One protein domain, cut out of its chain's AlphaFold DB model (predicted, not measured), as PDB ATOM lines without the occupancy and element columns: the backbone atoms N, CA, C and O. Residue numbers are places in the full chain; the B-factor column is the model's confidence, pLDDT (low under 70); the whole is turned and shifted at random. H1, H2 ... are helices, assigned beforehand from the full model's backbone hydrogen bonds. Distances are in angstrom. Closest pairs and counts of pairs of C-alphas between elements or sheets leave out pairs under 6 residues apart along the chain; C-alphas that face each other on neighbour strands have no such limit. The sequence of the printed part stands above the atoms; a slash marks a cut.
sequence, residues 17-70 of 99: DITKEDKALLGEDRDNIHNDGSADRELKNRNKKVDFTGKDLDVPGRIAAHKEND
ATOM      1  N   ASP A  17     121.019  76.174 186.148       86.62
ATOM      2  CA  ASP A  17     120.749  75.516 184.876       86.62
ATOM      3  C   ASP A  17     121.589  74.248 184.717       86.62
ATOM      4  O   ASP A  17     122.803  74.246 184.929       86.62
ATOM      5  N   ILE A  18     120.933  73.175 184.276       85.12
ATOM      6  CA  ILE A  18     121.578  71.891 184.002       85.12
ATOM      7  C   ILE A  18     122.452  72.027 182.749       85.12
ATOM      8  O   ILE A  18     121.947  72.274 181.645       85.12
ATOM      9  N   THR A  19     123.762  71.837 182.910       88.94
ATOM     10  CA  THR A  19     124.725  71.866 181.802       88.94
ATOM     11  C   THR A  19     124.687  70.571 180.987       88.94
ATOM     12  O   THR A  19     124.056  69.586 181.369       88.94
ATOM     13  N   LYS A  20     125.348  70.540 179.824       86.56
ATOM     14  CA  LYS A  20     125.386  69.320 178.994       86.56
ATOM     15  C   LYS A  20     126.151  68.198 179.696       86.56
ATOM     16  O   LYS A  20     125.789  67.031 179.587       86.56
ATOM     17  N   GLU A  21     127.190  68.575 180.424       85.38
ATOM     18  CA  GLU A  21     128.026  67.701 181.229       85.38
ATOM     19  C   GLU A  21     127.213  67.085 182.375       85.38
ATOM     20  O   GLU A  21     127.305  65.878 182.610       85.38
ATOM     21  N   ASP A  22     126.348  67.880 183.016       85.31
ATOM     22  CA  ASP A  22     125.444  67.399 184.065       85.31
ATOM     23  C   ASP A  22     124.443  66.377 183.520       85.31
ATOM     24  O   ASP A  22     124.252  65.327 184.128       85.31
ATOM     25  N   LYS A  23     123.851  66.618 182.342       83.88
ATOM     26  CA  LYS A  23     122.929  65.653 181.706       83.88
ATOM     27  C   LYS A  23     123.599  64.317 181.411       83.88
ATOM     28  O   LYS A  23     123.021  63.260 181.671       83.88
ATOM     29  N   ALA A  24     124.838  64.365 180.922       81.12
ATOM     30  CA  ALA A  24     125.625  63.171 180.651       81.12
ATOM     31  C   ALA A  24     125.953  62.395 181.940       81.12
ATOM     32  O   ALA A  24     125.915  61.162 181.941       81.12
ATOM     33  N   LEU A  25     126.239  63.104 183.040       80.88
ATOM     34  CA  LEU A  25     126.490  62.506 184.353       80.88
ATOM     35  C   LEU A  25     125.222  61.889 184.959       80.88
ATOM     36  O   LEU A  25     125.269  60.771 185.470       80.88
ATOM     37  N   LEU A  26     124.096  62.599 184.869       82.94
ATOM     38  CA  LEU A  26     122.783  62.146 185.339       82.94
ATOM     39  C   LEU A  26     122.230  60.988 184.499       82.94
ATOM     40  O   LEU A  26     121.335  60.274 184.947       82.94
ATOM     41  N   GLY A  27     122.773  60.772 183.300       74.44
ATOM     42  CA  GLY A  27     122.338  59.703 182.413       74.44
ATOM     43  C   GLY A  27     120.995  59.980 181.739       74.44
ATOM     44  O   GLY A  27     120.364  59.028 181.285       74.44
ATOM     45  N   GLU A  28     120.577  61.248 181.626       68.12
ATOM     46  CA  GLU A  28     119.356  61.636 180.894       68.12
ATOM     47  C   GLU A  28     119.393  61.145 179.438       68.12
ATOM     48  O   GLU A  28     118.381  60.714 178.890       68.12
ATOM     49  N   ASP A  29     120.584  61.111 178.837       67.88
ATOM     50  CA  ASP A  29     120.793  60.650 177.461       67.88
ATOM     51  C   ASP A  29     120.658  59.122 177.295       67.88
ATOM     52  O   ASP A  29     120.735  58.607 176.178       67.88
ATOM     53  N   ARG A  30     120.508  58.362 178.391       67.88
ATOM     54  CA  ARG A  30     120.564  56.890 178.386       67.88
ATOM     55  C   ARG A  30     119.204  56.208 178.316       67.88
ATOM     56  O   ARG A  30     119.157  54.995 178.494       67.88
ATOM     57  N   ASP A  31     118.122  56.942 178.043       71.62
ATOM     58  CA  ASP A  31     116.773  56.380 177.844       71.62
ATOM     59  C   ASP A  31     116.347  55.402 178.972       71.62
ATOM     60  O   ASP A  31     115.608  54.453 178.731       71.62
ATOM     61  N   ASN A  32     116.809  55.627 180.212       74.56
ATOM     62  CA  ASN A  32     116.607  54.756 181.386       74.56
ATOM     63  C   ASN A  32     117.276  53.366 181.321       74.56
ATOM     64  O   ASN A  32     116.843  52.446 182.008       74.56
ATOM     65  N   ILE A  33     118.327  53.193 180.515       77.38
ATOM     66  CA  ILE A  33     119.060  51.927 180.391       77.38
ATOM     67  C   ILE A  33     120.383  51.990 181.166       77.38
ATOM     68  O   ILE A  33     121.253  52.824 180.882       77.38
ATOM     69  N   HIS A  34     120.585  51.063 182.105       79.06
ATOM     70  CA  HIS A  34     121.804  51.014 182.912       79.06
ATOM     71  C   HIS A  34     123.015  50.475 182.121       79.06
ATOM     72  O   HIS A  34     122.924  49.593 181.261       79.06
ATOM     73  N   ASN A  35     124.201  51.035 182.389       70.75
ATOM     74  CA  ASN A  35     125.480  50.683 181.742       70.75
ATOM     75  C   ASN A  35     126.403  49.813 182.615       70.75
ATOM     76  O   ASN A  35     127.558  49.609 182.259       70.75
ATOM     77  N   ASP A  36     125.894  49.272 183.717       78.38
ATOM     78  CA  ASP A  36     126.638  48.493 184.717       78.38
ATOM     79  C   ASP A  36     126.885  47.018 184.331       78.38
ATOM     80  O   ASP A  36     127.461  46.261 185.106       78.38
ATOM     81  N   GLY A  37     126.491  46.607 183.121       70.00
ATOM     82  CA  GLY A  37     126.667  45.234 182.640       70.00
ATOM     83  C   GLY A  37     125.599  44.254 183.133       70.00
ATOM     84  O   GLY A  37     125.757  43.050 182.941       70.00
ATOM     85  N   SER A  38     124.519  44.762 183.727       74.25
ATOM     86  CA  SER A  38     123.329  43.999 184.098       74.25
ATOM     87  C   SER A  38     122.492  43.559 182.879       74.25
ATOM     88  O   SER A  38     122.886  43.722 181.716       74.25
ATOM     89  N   ALA A  39     121.319  42.980 183.150       77.88
ATOM     90  CA  ALA A  39     120.382  42.458 182.153       77.88
ATOM     91  C   ALA A  39     119.973  43.487 181.075       77.88
ATOM     92  O   ALA A  39     119.673  43.119 179.938       77.88
ATOM     93  N   ASP A  40     120.065  44.781 181.383       77.75
ATOM     94  CA  ASP A  40     119.755  45.904 180.493       77.75
ATOM     95  C   ASP A  40     120.610  45.958 179.217       77.75
ATOM     96  O   ASP A  40     120.289  46.666 178.255       77.75
ATOM     97  N   ARG A  41     121.714  45.203 179.166       78.75
ATOM     98  CA  ARG A  41     122.600  45.155 177.996       78.75
ATOM     99  C   ARG A  41     121.873  44.714 176.723       78.75
ATOM    100  O   ARG A  41     122.216  45.189 175.641       78.75
ATOM    101  N   GLU A  42     120.875  43.846 176.843       80.69
ATOM    102  CA  GLU A  42     120.088  43.359 175.705       80.69
ATOM    103  C   GLU A  42     119.127  44.422 175.157       80.69
ATOM    104  O   GLU A  42     118.838  44.444 173.959       80.69
ATOM    105  N   LEU A  43     118.696  45.366 176.001       80.00
ATOM    106  CA  LEU A  43     117.777  46.439 175.618       80.00
ATOM    107  C   LEU A  43     118.442  47.478 174.699       80.00
ATOM    108  O   LEU A  43     117.761  48.075 173.868       80.00
ATOM    109  N   LYS A  44     119.771  47.639 174.784       76.88
ATOM    110  CA  LYS A  44     120.548  48.602 173.974       76.88
ATOM    111  C   LYS A  44     120.632  48.234 172.501       76.88
ATOM    112  O   LYS A  44     120.648  49.114 171.650       76.88
ATOM    113  N   ASN A  45     120.704  46.939 172.205       77.69
ATOM    114  CA  ASN A  45     120.934  46.437 170.849       77.69
ATOM    115  C   ASN A  45     119.631  46.060 170.127       77.69
ATOM    116  O   ASN A  45     119.663  45.408 169.083       77.69
ATOM    117  N   ARG A  46     118.467  46.429 170.674       81.44
ATOM    118  CA  ARG A  46     117.178  46.163 170.029       81.44
ATOM    119  C   ARG A  46     116.961  47.090 168.835       81.44
ATOM    120  O   ARG A  46     117.085  48.302 168.943       81.44
ATOM    121  N   ASN A  47     116.476  46.521 167.729       79.88
ATOM    122  CA  ASN A  47     116.055  47.287 166.546       79.88
ATOM    123  C   ASN A  47     114.883  48.245 166.823       79.88
ATOM    124  O   ASN A  47     114.720  49.244 166.130       79.88
ATOM    125  N   LYS A  48     114.033  47.919 167.803       80.25
ATOM    126  CA  LYS A  48     112.908  48.757 168.225       80.25
ATOM    127  C   LYS A  48     113.178  49.300 169.620       80.25
ATOM    128  O   LYS A  48     113.410  48.501 170.535       80.25
ATOM    129  N   LYS A  49     113.072  50.627 169.762       78.44
ATOM    130  CA  LYS A  49     113.174  51.327 171.047       78.44
ATOM    131  C   LYS A  49     112.209  50.707 172.060       78.44
ATOM    132  O   LYS A  49     111.104  50.292 171.705       78.44
ATOM    133  N   VAL A  50     112.669  50.582 173.298       74.81
ATOM    134  CA  VAL A  50     111.844  50.116 174.413       74.81
ATOM    135  C   VAL A  50     110.925  51.265 174.820       74.81
ATOM    136  O   VAL A  50     111.402  52.371 175.070       74.81
ATOM    137  N   ASP A  51     109.617  51.020 174.838       78.56
ATOM    138  CA  ASP A  51     108.659  51.973 175.390       78.56
ATOM    139  C   ASP A  51     108.557  51.761 176.903       78.56
ATOM    140  O   ASP A  51     107.993  50.771 177.363       78.56
ATOM    141  N   PHE A  52     109.120  52.692 177.669       77.75
ATOM    142  CA  PHE A  52     109.011  52.713 179.129       77.75
ATOM    143  C   PHE A  52     107.764  53.462 179.622       77.75
ATOM    144  O   PHE A  52     107.503  53.491 180.820       77.75
ATOM    145  N   THR A  53     107.003  54.092 178.722       79.25
ATOM    146  CA  THR A  53     105.829  54.900 179.079       79.25
ATOM    147  C   THR A  53     104.542  54.086 179.136       79.25
ATOM    148  O   THR A  53     103.574  54.541 179.741       79.25
ATOM    149  N   GLY A  54     104.525  52.890 178.527       72.38
ATOM    150  CA  GLY A  54     103.370  51.989 178.529       72.38
ATOM    151  C   GLY A  54     102.120  52.607 177.900       72.38
ATOM    152  O   GLY A  54     101.013  52.178 178.205       72.38
ATOM    153  N   LYS A  55     102.279  53.632 177.054       75.69
ATOM    154  CA  LYS A  55     101.167  54.431 176.520       75.69
ATOM    155  C   LYS A  55     100.238  53.612 175.624       75.69
ATOM    156  O   LYS A  55      99.039  53.865 175.593       75.69
ATOM    157  N   ASP A  56     100.814  52.652 174.910       75.38
ATOM    158  CA  ASP A  56     100.096  51.770 173.990       75.38
ATOM    159  C   ASP A  56      99.662  50.452 174.663       75.38
ATOM    160  O   ASP A  56      99.109  49.570 174.005       75.38
ATOM    161  N   LEU A  57      99.924  50.294 175.966       75.94
ATOM    162  CA  LEU A  57      99.426  49.174 176.758       75.94
ATOM    163  C   LEU A  57      98.058  49.550 177.337       75.94
ATOM    164  O   LEU A  57      97.892  50.638 177.885       75.94
ATOM    165  N   ASP A  58      97.091  48.634 177.249       74.50
ATOM    166  CA  ASP A  58      95.783  48.774 177.903       74.50
ATOM    167  C   ASP A  58      95.930  48.535 179.415       74.50
ATOM    168  O   ASP A  58      95.519  47.514 179.965       74.50
ATOM    169  N   VAL A  59      96.653  49.441 180.079       71.50
ATOM    170  CA  VAL A  59      96.871  49.407 181.523       71.50
ATOM    171  C   VAL A  59      95.689  50.113 182.173       71.50
ATOM    172  O   VAL A  59      95.545  51.332 182.005       71.50
ATOM    173  N   PRO A  60      94.841  49.404 182.935       70.75
ATOM    174  CA  PRO A  60      93.746  50.048 183.633       70.75
ATOM    175  C   PRO A  60      94.320  51.090 184.600       70.75
ATOM    176  O   PRO A  60      95.141  50.793 185.468       70.75
ATOM    177  N   GLY A  61      93.907  52.349 184.437       71.44
ATOM    178  CA  GLY A  61      94.294  53.418 185.354       71.44
ATOM    179  C   GLY A  61      93.811  53.131 186.779       71.44
ATOM    180  O   GLY A  61      92.887  52.348 186.980       71.44
ATOM    181  N   ARG A  62      94.377  53.821 187.781       66.38
ATOM    182  CA  ARG A  62      94.081  53.597 189.214       66.38
ATOM    183  C   ARG A  62      92.581  53.492 189.534       66.38
ATOM    184  O   ARG A  62      92.200  52.700 190.382       66.38
ATOM    185  N   ILE A  63      91.752  54.281 188.847       68.25
ATOM    186  CA  ILE A  63      90.296  54.276 189.025       68.25
ATOM    187  C   ILE A  63      89.637  53.108 188.272       68.25
ATOM    188  O   ILE A  63      88.739  52.463 188.801       68.25
ATOM    189  N   ALA A  64      90.090  52.809 187.053       64.81
ATOM    190  CA  ALA A  64      89.559  51.722 186.229       64.81
ATOM    191  C   ALA A  64      89.908  50.330 186.787       64.81
ATOM    192  O   ALA A  64      89.140  49.396 186.603       64.81
ATOM    193  N   ALA A  65      91.016  50.215 187.523       64.62
ATOM    194  CA  ALA A  65      91.419  49.000 188.228       64.62
ATOM    195  C   ALA A  65      90.656  48.774 189.551       64.62
ATOM    196  O   ALA A  65      90.887  47.774 190.231       64.62
ATOM    197  N   HIS A  66      89.773  49.692 189.971       63.97
ATOM    198  CA  HIS A  66      88.958  49.452 191.159       63.97
ATOM    199  C   HIS A  66      87.984  48.304 190.911       63.97
ATOM    200  O   HIS A  66      87.237  48.303 189.939       63.97
ATOM    201  N   LYS A  67      87.936  47.373 191.868       57.97
ATOM    202  CA  LYS A  67      87.061  46.195 191.856       57.97
ATOM    203  C   LYS A  67      85.571  46.526 191.652       57.97
ATOM    204  O   LYS A  67      84.819  45.690 191.175       57.97
ATOM    205  N   GLU A  68      85.153  47.742 192.004       59.97
ATOM    206  CA  GLU A  68      83.784  48.238 191.806       59.97
ATOM    207  C   GLU A  68      83.436  48.503 190.329       59.97
ATOM    208  O   GLU A  68      82.258  48.523 189.980       59.97
ATOM    209  N   ASN A  69      84.443  48.674 189.463       55.62
ATOM    210  CA  ASN A  69      84.284  48.906 188.022       55.62
ATOM    211  C   ASN A  69      84.368  47.619 187.186       55.62
ATOM    212  O   ASN A  69      84.136  47.664 185.978       55.62
ATOM    213  N   ASP A  70      84.678  46.476 187.802       54.72
ATOM    214  CA  ASP A  70      84.687  45.190 187.117       54.72
ATOM    215  C   ASP A  70      83.280  44.574 187.137       54.72
ATOM    216  O   ASP A  70      82.745  44.191 188.180       54.72
TER     217      ASP A  70
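AT A GLANCE: This is residues 17 to 70 of the 99 residues of an uncharacterized protein of Nonlabens sp. Ci31 (UniProt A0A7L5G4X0). With little regular structure, the printed part is an open, winding strand of chain: two short helices, H1 and then H2, lie apart in a loose body, and residues 53 to 70 stick out from it as a long tail. The 54 printed residues hold no named strand; the class is all helix, with only 11 residues in named elements. The whole is extended, with a radius of gyration of the C-alphas of 16.9 A and spans of 49 by 32 by 19 A.

IN THESE COORDINATES: H1, residues 20 to 26, begins at C-alpha 20 (125.386, 69.320, 178.994) and is 9.9 A long. H2, residues 41 to 44, ends at C-alpha 44 (120.548, 48.602, 173.974).

HOW THE PARTS SIT: H1 and H2 are apart, with no C-alpha of the one within 8 A of the other. In H1 every O i to N i+4 pair is within hydrogen-bond range; H2 is too short for such a pair, and its one O i to N i+3 pair is not within range.

THE WHOLE: The farthest C-alphas, of Glu 21 and Glu 68, are 49.5 A apart. The printed part has no cut. The link from H1 to H2 is long, with 14 residues. pLDDT is under 70 at residues 28 to 30 and 62 to 70.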